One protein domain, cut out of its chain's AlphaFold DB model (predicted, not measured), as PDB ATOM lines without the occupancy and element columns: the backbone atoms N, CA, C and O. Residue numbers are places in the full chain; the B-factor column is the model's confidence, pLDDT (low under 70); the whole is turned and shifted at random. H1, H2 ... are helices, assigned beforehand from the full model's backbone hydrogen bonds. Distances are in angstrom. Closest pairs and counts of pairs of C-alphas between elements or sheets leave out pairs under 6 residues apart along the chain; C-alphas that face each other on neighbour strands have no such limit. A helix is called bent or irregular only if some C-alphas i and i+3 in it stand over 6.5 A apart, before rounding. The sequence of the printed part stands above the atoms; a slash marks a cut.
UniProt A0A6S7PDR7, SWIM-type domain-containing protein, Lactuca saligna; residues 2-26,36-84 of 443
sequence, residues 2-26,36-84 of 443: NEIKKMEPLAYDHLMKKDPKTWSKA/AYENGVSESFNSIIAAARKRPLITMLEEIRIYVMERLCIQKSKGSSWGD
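Overview. This is residues 2 to 26 and 36 to 84 of the 443 residues of the protein "SWIM-type domain-containing protein" of Lactuca saligna (UniProt A0A6S7PDR7). An open, spread-out arrangement of helices in two separate pieces: two short helices, H1 and H2, meet at a corner at one end, and across a gap H3 and the long helix H4 form a wide V, with their link, residues 49 to 56, at the closed end. The far part of H4 and the tail after it, residues 69 to 84, stick out as a free arm, and no helix packs on H3 or H4. The printed part has 74 residues with four named helices, H1, H2, H3 and H4 in that order, and no named strand; the class is all helix. The whole is extended, with a radius of gyration of the C-alphas of 19.9 A, and its outline is flat, spanning 48 by 45 by 20 A.

Along the chain. H1 is residues 2 to 7, 8.8 A from first to last C-alpha, and begins at C-alpha 2 at (166.897, 203.966, 99.518). After Glu 8, H2 follows as residues 9 to 16, 10.5 A long. Residues 17 to 26 hold no named helix, though residues 20 to 22 are a short helical run. Beyond the cut, H3 is residues 40 to 48, 12.1 A long, beginning at C-alpha 40 at (181.300, 186.693, 114.663). H4 is residues 57 to 80, 34.7 A long, from C-alpha 57 at (183.438, 179.951, 139.105) to C-alpha 80 at (204.565, 177.521, 111.738). None of the four helices is bent or irregular.

Arrangement. H1 and H2 touch only at the corner by their tight link; the closest C-alphas are those of Lys 5 and Tyr 12, 5.3 A apart. Their lines stand at a steep tilt of 39 degrees, and they run opposite ways. H1 is apart from H3 and from H4. H2 is apart from H3 and from H4. H3 and H4 are apart too, though they follow each other in the chain. In H1, H2, H3 and H4 every backbone O i to N i+4 pair is within hydrogen-bond range.

Size, cuts and confidence. The two C-alphas farthest apart are those of Pro 9 and Asp 84, at 51.8 A. Residues 27 to 35 are cut out and not printed, and C-alphas 26 and 36 are 13.5 A apart across this cut, which lies in the link from H2 to H3. Of the links that are printed whole, H1 to H2 is tight and H3 to H4, with 8 residues, is short. Residues 6 to 11, 16 to 21, 39 to 44 and 69 to 84 stand free. The mean pLDDT of the printed part is 90.9, and residues 36 to 37 are under 70.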
ATOM      1  N   ASN A   2     168.269 203.791 100.000       90.25
ATOM      2  CA  ASN A   2     166.897 203.966  99.518       90.25
ATOM      3  C   ASN A   2     166.174 202.617  99.319       90.25
ATOM      4  O   ASN A   2     164.968 202.555  99.523       90.25
ATOM      5  N   GLU A   3     166.896 201.533  99.019       92.62
ATOM      6  CA  GLU A   3     166.372 200.157  99.004       92.62
ATOM      7  C   GLU A   3     165.947 199.729 100.412       92.62
ATOM      8  O   GLU A   3     164.811 199.320 100.609       92.62
ATOM      9  N   ILE A   4     166.817 199.913 101.414       90.81
ATOM     10  CA  ILE A   4     166.516 199.592 102.822       90.81
ATOM     11  C   ILE A   4     165.257 200.338 103.284       90.81
ATOM     12  O   ILE A   4     164.397 199.739 103.918       90.81
ATOM     13  N   LYS A   5     165.089 201.611 102.895       93.94
ATOM     14  CA  LYS A   5     163.874 202.386 103.197       93.94
ATOM     15  C   LYS A   5     162.612 201.862 102.493       93.94
ATOM     16  O   LYS A   5     161.524 202.038 103.029       93.94
ATOM     17  N   LYS A   6     162.740 201.258 101.304       95.50
ATOM     18  CA  LYS A   6     161.627 200.601 100.592       95.50
ATOM     19  C   LYS A   6     161.267 199.248 101.214       95.50
ATOM     20  O   LYS A   6     160.090 198.918 101.246       95.50
ATOM     21  N   MET A   7     162.263 198.485 101.669       95.44
ATOM     22  CA  MET A   7     162.077 197.138 102.223       95.44
ATOM     23  C   MET A   7     161.596 197.158 103.678       95.44
ATOM     24  O   MET A   7     160.623 196.490 104.000       95.44
ATOM     25  N   GLU A   8     162.256 197.922 104.554       95.31
ATOM     26  CA  GLU A   8     161.930 197.982 105.983       95.31
ATOM     27  C   GLU A   8     162.211 199.391 106.562       95.31
ATOM     28  O   GLU A   8     163.334 199.699 106.990       95.31
ATOM     29  N   PRO A   9     161.195 200.279 106.585       94.12
ATOM     30  CA  PRO A   9     161.320 201.645 107.093       94.12
ATOM     31  C   PRO A   9     161.823 201.744 108.541       94.12
ATOM     32  O   PRO A   9     162.555 202.682 108.865       94.12
ATOM     33  N   LEU A  10     161.483 200.792 109.417       95.06
ATOM     34  CA  LEU A  10     161.905 200.808 110.822       95.06
ATOM     35  C   LEU A  10     163.401 200.495 110.965       95.06
ATOM     36  O   LEU A  10     164.080 201.089 111.807       95.06
ATOM     37  N   ALA A  11     163.937 199.612 110.115       92.12
ATOM     38  CA  ALA A  11     165.372 199.338 110.048       92.12
ATOM     39  C   ALA A  11     166.139 200.550 109.503       92.12
ATOM     40  O   ALA A  11     167.166 200.919 110.075       92.12
ATOM     41  N   TYR A  12     165.612 201.218 108.469       92.88
ATOM     42  CA  TYR A  12     166.158 202.486 107.975       92.88
ATOM     43  C   TYR A  12     166.228 203.540 109.094       92.88
ATOM     44  O   TYR A  12     167.302 204.077 109.363       92.88
ATOM     45  N   ASP A  13     165.126 203.786 109.809       93.88
ATOM     46  CA  ASP A  13     165.072 204.776 110.892       93.88
ATOM     47  C   ASP A  13     165.990 204.428 112.075       93.88
ATOM     48  O   ASP A  13     166.508 205.323 112.744       93.88
ATOM     49  N   HIS A  14     166.195 203.142 112.364       92.56
ATOM     50  CA  HIS A  14     167.128 202.673 113.392       92.56
ATOM     51  C   HIS A  14     168.598 202.843 112.973       92.56
ATOM     52  O   HIS A  14     169.416 203.258 113.797       92.56
ATOM     53  N   LEU A  15     168.938 202.574 111.708       91.44
ATOM     54  CA  LEU A  15     170.286 202.780 111.166       91.44
ATOM     55  C   LEU A  15     170.636 204.270 111.064       91.44
ATOM     56  O   LEU A  15     171.721 204.668 111.478       91.44
ATOM     57  N   MET A  16     169.700 205.111 110.614       91.38
ATOM     58  CA  MET A  16     169.888 206.568 110.517       91.38
ATOM     59  C   MET A  16     170.069 207.263 111.880       91.38
ATOM     60  O   MET A  16     170.590 208.375 111.930       91.38
ATOM     61  N   LYS A  17     169.675 206.621 112.990       94.00
ATOM     62  CA  LYS A  17     169.922 207.098 114.368       94.00
ATOM     63  C   LYS A  17     171.316 206.737 114.906       94.00
ATOM     64  O   LYS A  17     171.671 207.196 115.990       94.00
ATOM     65  N   LYS A  18     172.098 205.919 114.193       90.88
ATOM     66  CA  LYS A  18     173.457 205.495 114.578       90.88
ATOM     67  C   LYS A  18     174.496 206.136 113.663       90.88
ATOM     68  O   LYS A  18     174.289 206.179 112.455       90.88
ATOM     69  N   ASP A  19     175.636 206.558 114.218       89.62
ATOM     70  CA  ASP A  19     176.761 207.089 113.430       89.62
ATOM     71  C   ASP A  19     177.152 206.078 112.327       89.62
ATOM     72  O   ASP A  19     177.552 204.957 112.667       89.62
ATOM     73  N   PRO A  20     177.063 206.438 111.028       88.50
ATOM     74  CA  PRO A  20     177.426 205.560 109.917       88.50
ATOM     75  C   PRO A  20     178.831 204.952 110.014       88.50
ATOM     76  O   PRO A  20     179.039 203.837 109.532       88.50
ATOM     77  N   LYS A  21     179.776 205.614 110.702       87.81
ATOM     78  CA  LYS A  21     181.127 205.080 110.978       87.81
ATOM     79  C   LYS A  21     181.119 203.777 111.783       87.81
ATOM     80  O   LYS A  21     182.119 203.068 111.782       87.81
ATOM     81  N   THR A  22     180.027 203.471 112.485       85.25
ATOM     82  CA  THR A  22     179.896 202.269 113.328       85.25
ATOM     83  C   THR A  22     179.312 201.057 112.603       85.25
ATOM     84  O   THR A  22     179.396 199.957 113.138       85.25
ATOM     85  N   TRP A  23     178.720 201.231 111.411       84.06
ATOM     86  CA  TRP A  23     177.982 200.153 110.732       84.06
ATOM     87  C   TRP A  23     178.117 200.102 109.199       84.06
ATOM     88  O   TRP A  23     177.687 199.125 108.596       84.06
ATOM     89  N   SER A  24     178.713 201.106 108.543       86.75
ATOM     90  CA  SER A  24     178.818 201.161 107.077       86.75
ATOM     91  C   SER A  24     180.269 201.239 106.591       86.75
ATOM     92  O   SER A  24     180.965 202.216 106.879       86.75
ATOM     93  N   LYS A  25     180.699 200.270 105.757       84.06
ATOM     94  CA  LYS A  25     182.049 200.233 105.143       84.06
ATOM     95  C   LYS A  25     182.440 201.546 104.449       84.06
ATOM     96  O   LYS A  25     183.610 201.919 104.461       84.06
ATOM     97  N   ALA A  26     181.472 202.297 103.917       85.44
ATOM     98  CA  ALA A  26     181.705 203.601 103.293       85.44
ATOM     99  C   ALA A  26     182.307 204.653 104.251       85.44
ATOM    100  O   ALA A  26     182.985 205.574 103.795       85.44
ATOM    101  N   ALA A  36     186.649 192.449 108.013       69.56
ATOM    102  CA  ALA A  36     185.637 191.960 108.945       69.56
ATOM    103  C   ALA A  36     185.055 193.099 109.800       69.56
ATOM    104  O   ALA A  36     185.774 193.925 110.360       69.56
ATOM    105  N   TYR A  37     183.728 193.128 109.901       67.75
ATOM    106  CA  TYR A  37     182.944 194.188 110.554       67.75
ATOM    107  C   TYR A  37     181.745 193.617 111.327       67.75
ATOM    108  O   TYR A  37     180.777 194.311 111.631       67.75
ATOM    109  N   GLU A  38     181.829 192.326 111.623       70.81
ATOM    110  CA  GLU A  38     180.801 191.496 112.229       70.81
ATOM    111  C   GLU A  38     181.165 191.136 113.671       70.81
ATOM    112  O   GLU A  38     182.328 191.149 114.084       70.81
ATOM    113  N   ASN A  39     180.159 190.763 114.451       74.38
ATOM    114  CA  ASN A  39     180.328 190.287 115.819       74.38
ATOM    115  C   ASN A  39     180.772 188.811 115.899       74.38
ATOM    116  O   ASN A  39     180.963 188.319 117.012       74.38
ATOM    117  N   GLY A  40     180.996 188.128 114.767       83.00
ATOM    118  CA  GLY A  40     181.300 186.693 114.663       83.00
ATOM    119  C   GLY A  40     182.432 186.190 115.566       83.00
ATOM    120  O   GLY A  40     182.288 185.143 116.193       83.00
ATOM    121  N   VAL A  41     183.509 186.964 115.762       82.62
ATOM    122  CA  VAL A  41     184.576 186.626 116.735       82.62
ATOM    123  C   VAL A  41     184.015 186.502 118.158       82.62
ATOM    124  O   VAL A  41     184.340 185.570 118.894       82.62
ATOM    125  N   SER A  42     183.136 187.428 118.545       85.62
ATOM    126  CA  SER A  42     182.485 187.417 119.856       85.62
ATOM    127  C   SER A  42     181.367 186.378 119.953       85.62
ATOM    128  O   SER A  42     181.160 185.839 121.037       85.62
ATOM    129  N   GLU A  43     180.668 186.062 118.861       89.38
ATOM    130  CA  GLU A  43     179.617 185.038 118.844       89.38
ATOM    131  C   GLU A  43     180.202 183.628 118.905       89.38
ATOM    132  O   GLU A  43     179.795 182.849 119.764       89.38
ATOM    133  N   SER A  44     181.225 183.338 118.095       90.12
ATOM    134  CA  SER A  44     182.003 182.095 118.146       90.12
ATOM    135  C   SER A  44     182.559 181.855 119.554       90.12
ATOM    136  O   SER A  44     182.280 180.823 120.169       90.12
ATOM    137  N   PHE A  45     183.232 182.856 120.137       90.25
ATOM    138  CA  PHE A  45     183.742 182.757 121.505       90.25
ATOM    139  C   PHE A  45     182.623 182.554 122.540       90.25
ATOM    140  O   PHE A  45     182.730 181.660 123.380       90.25
ATOM    141  N   ASN A  46     181.527 183.326 122.473       91.38
ATOM    142  CA  ASN A  46     180.391 183.170 123.393       91.38
ATOM    143  C   ASN A  46     179.703 181.806 123.270       91.38
ATOM    144  O   ASN A  46     179.252 181.287 124.291       91.38
ATOM    145  N   SER A  47     179.618 181.245 122.060       93.00
ATOM    146  CA  SER A  47     179.052 179.921 121.791       93.00
ATOM    147  C   SER A  47     179.870 178.835 122.488       93.00
ATOM    148  O   SER A  47     179.333 178.071 123.290       93.00
ATOM    149  N   ILE A  48     181.193 178.852 122.300       92.25
ATOM    150  CA  ILE A  48     182.114 177.874 122.894       92.25
ATOM    151  C   ILE A  48     182.079 177.947 124.429       92.25
ATOM    152  O   ILE A  48     181.837 176.943 125.104       92.25
ATOM    153  N   ILE A  49     182.199 179.145 125.018       93.31
ATOM    154  CA  ILE A  49     182.159 179.282 126.486       93.31
ATOM    155  C   ILE A  49     180.746 179.116 127.080       93.31
ATOM    156  O   ILE A  49     180.590 179.140 128.305       93.31
ATOM    157  N   ALA A  50     179.695 178.925 126.269       93.75
ATOM    158  CA  ALA A  50     178.327 178.749 126.760       93.75
ATOM    159  C   ALA A  50     178.144 177.467 127.590       93.75
ATOM    160  O   ALA A  50     177.168 177.370 128.341       93.75
ATOM    161  N   ALA A  51     179.034 176.478 127.470       91.38
ATOM    162  CA  ALA A  51     179.089 175.324 128.368       91.38
ATOM    163  C   ALA A  51     179.757 175.691 129.706       91.38
ATOM    164  O   ALA A  51     179.108 175.597 130.752       91.38
ATOM    165  N   ALA A  52     180.996 176.192 129.665       93.69
ATOM    166  CA  ALA A  52     181.781 176.586 130.840       93.69
ATOM    167  C   ALA A  52     181.032 177.583 131.746       93.69
ATOM    168  O   ALA A  52     180.978 177.406 132.963       93.69
ATOM    169  N   ARG A  53     180.342 178.577 131.162       93.00
ATOM    170  CA  ARG A  53     179.535 179.595 131.875       93.00
ATOM    171  C   ARG A  53     178.365 179.053 132.712       93.00
ATOM    172  O   ARG A  53     177.693 179.836 133.383       93.00
ATOM    173  N   LYS A  54     178.083 177.747 132.667       91.06
ATOM    174  CA  LYS A  54     177.063 177.067 133.491       91.06
ATOM    175  C   LYS A  54     177.658 176.363 134.722       91.06
ATOM    176  O   LYS A  54     176.897 175.819 135.522       91.06
ATOM    177  N   ARG A  55     178.987 176.339 134.865       89.69
ATOM    178  CA  ARG A  55     179.726 175.630 135.924       89.69
ATOM    179  C   ARG A  55     180.113 176.567 137.088       89.69
ATOM    180  O   ARG A  55     179.953 177.783 136.965       89.69
ATOM    181  N   PRO A  56     180.594 176.043 138.236       92.12
ATOM    182  CA  PRO A  56     181.131 176.867 139.323       92.12
ATOM    183  C   PRO A  56     182.285 177.764 138.856       92.12
ATOM    184  O   PRO A  56     182.996 177.409 137.921       92.12
ATOM    185  N   LEU A  57     182.498 178.900 139.532       89.06
ATOM    186  CA  LEU A  57     183.438 179.951 139.105       89.06
ATOM    187  C   LEU A  57     184.839 179.428 138.746       89.06
ATOM    188  O   LEU A  57     185.349 179.767 137.686       89.06
ATOM    189  N   ILE A  58     185.432 178.589 139.600       89.88
ATOM    190  CA  ILE A  58     186.777 178.030 139.382       89.88
ATOM    191  C   ILE A  58     186.782 177.127 138.140       89.88
ATOM    192  O   ILE A  58     187.598 177.314 137.246       89.88
ATOM    193  N   THR A  59     185.819 176.208 138.031       91.50
ATOM    194  CA  THR A  59     185.675 175.294 136.886       91.50
ATOM    195  C   THR A  59     185.429 176.040 135.571       91.50
ATOM    196  O   THR A  59     185.995 175.680 134.546       91.50
ATOM    197  N   MET A  60     184.623 177.107 135.596       95.19
ATOM    198  CA  MET A  60     184.395 177.978 134.438       95.19
ATOM    199  C   MET A  60     185.691 178.669 133.993       95.19
ATOM    200  O   MET A  60     185.953 178.749 132.797       95.19
ATOM    201  N   LEU A  61     186.479 179.192 134.939       93.88
ATOM    202  CA  LEU A  61     187.736 179.875 134.632       93.88
ATOM    203  C   LEU A  61     188.789 178.902 134.092       93.88
ATOM    204  O   LEU A  61     189.438 179.231 133.105       93.88
ATOM    205  N   GLU A  62     188.905 177.702 134.664       94.06
ATOM    206  CA  GLU A  62     189.829 176.677 134.165       94.06
ATOM    207  C   GLU A  62     189.438 176.153 132.778       94.06
ATOM    208  O   GLU A  62     190.301 176.070 131.911       94.06
ATOM    209  N   GLU A  63     188.156 175.894 132.499       94.94
ATOM    210  CA  GLU A  63     187.719 175.483 131.152       94.94
ATOM    211  C   GLU A  63     187.972 176.570 130.096       94.94
ATOM    212  O   GLU A  63     188.402 176.263 128.986       94.94
ATOM    213  N   ILE A  64     187.779 177.848 130.443       95.69
ATOM    214  CA  ILE A  64     188.121 178.966 129.550       95.69
ATOM    215  C   ILE A  64     189.646 179.097 129.395       95.69
ATOM    216  O   ILE A  64     190.119 179.343 128.284       95.69
ATOM    217  N   ARG A  65     190.429 178.908 130.467       95.56
ATOM    218  CA  ARG A  65     191.901 178.953 130.433       95.56
ATOM    219  C   ARG A  65     192.470 177.852 129.540       95.56
ATOM    220  O   ARG A  65     193.331 178.150 128.720       95.56
ATOM    221  N   ILE A  66     191.984 176.620 129.693       94.94
ATOM    222  CA  ILE A  66     192.392 175.450 128.905       94.94
ATOM    223  C   ILE A  66     192.067 175.682 127.427       94.94
ATOM    224  O   ILE A  66     192.987 175.680 126.614       94.94
ATOM    225  N   TYR A  67     190.821 176.042 127.098       95.12
ATOM    226  CA  TYR A  67     190.424 176.349 125.720       95.12
ATOM    227  C   TYR A  67     191.301 177.437 125.075       95.12
ATOM    228  O   TYR A  67     191.774 177.274 123.952       95.12
ATOM    229  N   VAL A  68     191.565 178.555 125.766       94.75
ATOM    230  CA  VAL A  68     192.423 179.614 125.202       94.75
ATOM    231  C   VAL A  68     193.877 179.141 125.075       94.75
ATOM    232  O   VAL A  68     194.516 179.433 124.068       94.75
ATOM    233  N   MET A  69     194.401 178.379 126.037       95.94
ATOM    234  CA  MET A  69     195.755 177.808 125.996       95.94
ATOM    235  C   MET A  69     195.941 176.865 124.795       95.94
ATOM    236  O   MET A  69     196.914 177.003 124.053       95.94
ATOM    237  N   GLU A  70     194.984 175.966 124.565       94.81
ATOM    238  CA  GLU A  70     194.951 175.043 123.425       94.81
ATOM    239  C   GLU A  70     194.840 175.800 122.100       94.81
ATOM    240  O   GLU A  70     195.643 175.577 121.195       94.81
ATOM    241  N   ARG A  71     193.915 176.762 121.985       94.50
ATOM    242  CA  ARG A  71     193.744 177.549 120.751       94.50
ATOM    243  C   ARG A  71     194.955 178.415 120.420       94.50
ATOM    244  O   ARG A  71     195.281 178.529 119.243       94.50
ATOM    245  N   LEU A  72     195.635 178.996 121.411       95.00
ATOM    246  CA  LEU A  72     196.904 179.703 121.187       95.00
ATOM    247  C   LEU A  72     197.980 178.745 120.652       95.00
ATOM    248  O   LEU A  72     198.690 179.098 119.714       95.00
ATOM    249  N   CYS A  73     198.064 177.526 121.196       94.50
ATOM    250  CA  CYS A  73     198.991 176.496 120.723       94.50
ATOM    251  C   CYS A  73     198.684 176.070 119.275       94.50
ATOM    252  O   CYS A  73     199.553 176.160 118.413       94.50
ATOM    253  N   ILE A  74     197.430 175.704 118.983       94.94
ATOM    254  CA  ILE A  74     196.966 175.286 117.649       94.94
ATOM    255  C   ILE A  74     197.219 176.384 116.609       94.94
ATOM    256  O   ILE A  74     197.757 176.105 115.540       94.94
ATOM    257  N   GLN A  75     196.880 177.639 116.916       95.44
ATOM    258  CA  GLN A  75     197.090 178.756 115.990       95.44
ATOM    259  C   GLN A  75     198.580 179.043 115.765       95.44
ATOM    260  O   GLN A  75     198.972 179.326 114.635       95.44
ATOM    261  N   LYS A  76     199.426 178.912 116.796       93.75
ATOM    262  CA  LYS A  76     200.882 179.035 116.654       93.75
ATOM    263  C   LYS A  76     201.455 177.935 115.757       93.75
ATOM    264  O   LYS A  76     202.170 178.253 114.810       93.75
ATOM    265  N   SER A  77     201.079 176.675 115.986       94.06
ATOM    266  CA  SER A  77     201.475 175.541 115.140       94.06
ATOM    267  C   SER A  77     200.997 175.703 113.695       94.06
ATOM    268  O   SER A  77     201.771 175.465 112.773       94.06
ATOM    269  N   LYS A  78     199.764 176.189 113.490       95.50
ATOM    270  CA  LYS A  78     199.209 176.493 112.161       95.50
ATOM    271  C   LYS A  78     199.977 177.602 111.441       95.50
ATOM    272  O   LYS A  78     200.143 177.520 110.234       95.50
ATOM    273  N   GLY A  79     200.466 178.616 112.158       94.62
ATOM    274  CA  GLY A  79     201.349 179.634 111.583       94.62
ATOM    275  C   GLY A  79     202.714 179.063 111.185       94.62
ATOM    276  O   GLY A  79     203.209 179.340 110.096       94.62
ATOM    277  N   SER A  80     203.301 178.212 112.034       92.81
ATOM    278  CA  SER A  80     204.565 177.521 111.738       92.81
ATOM    279  C   SER A  80     204.463 176.529 110.573       92.81
ATOM    280  O   SER A  80     205.437 176.360 109.845       92.81
ATOM    281  N   SER A  81     203.305 175.898 110.354       95.56
ATOM    282  CA  SER A  81     203.103 174.937 109.259       95.56
ATOM    283  C   SER A  81     202.919 175.584 107.878       95.56
ATOM    284  O   SER A  81     202.646 174.874 106.915       95.56
ATOM    285  N   TRP A  82     203.034 176.912 107.755       95.31
ATOM    286  CA  TRP A  82     202.992 177.621 106.467       95.31
ATOM    287  C   TRP A  82     204.369 177.783 105.807       95.31
ATOM    288  O   TRP A  82     204.433 178.244 104.668       95.31
ATOM    289  N   GLY A  83     205.458 177.402 106.488       91.06
ATOM    290  CA  GLY A  83     206.819 177.502 105.955       91.06
ATOM    291  C   GLY A  83     207.189 178.929 105.538       91.06
ATOM    292  O   GLY A  83     206.836 179.895 106.215       91.06
ATOM    293  N   ASP A  84     207.866 179.060 104.396       90.38
ATOM    294  CA  ASP A  84     208.415 180.327 103.888       90.38
ATOM    295  C   ASP A  84     207.381 181.235 103.179       90.38
ATOM    296  O   ASP A  84     207.743 182.150 102.437       90.38
TER     297      ASP A  84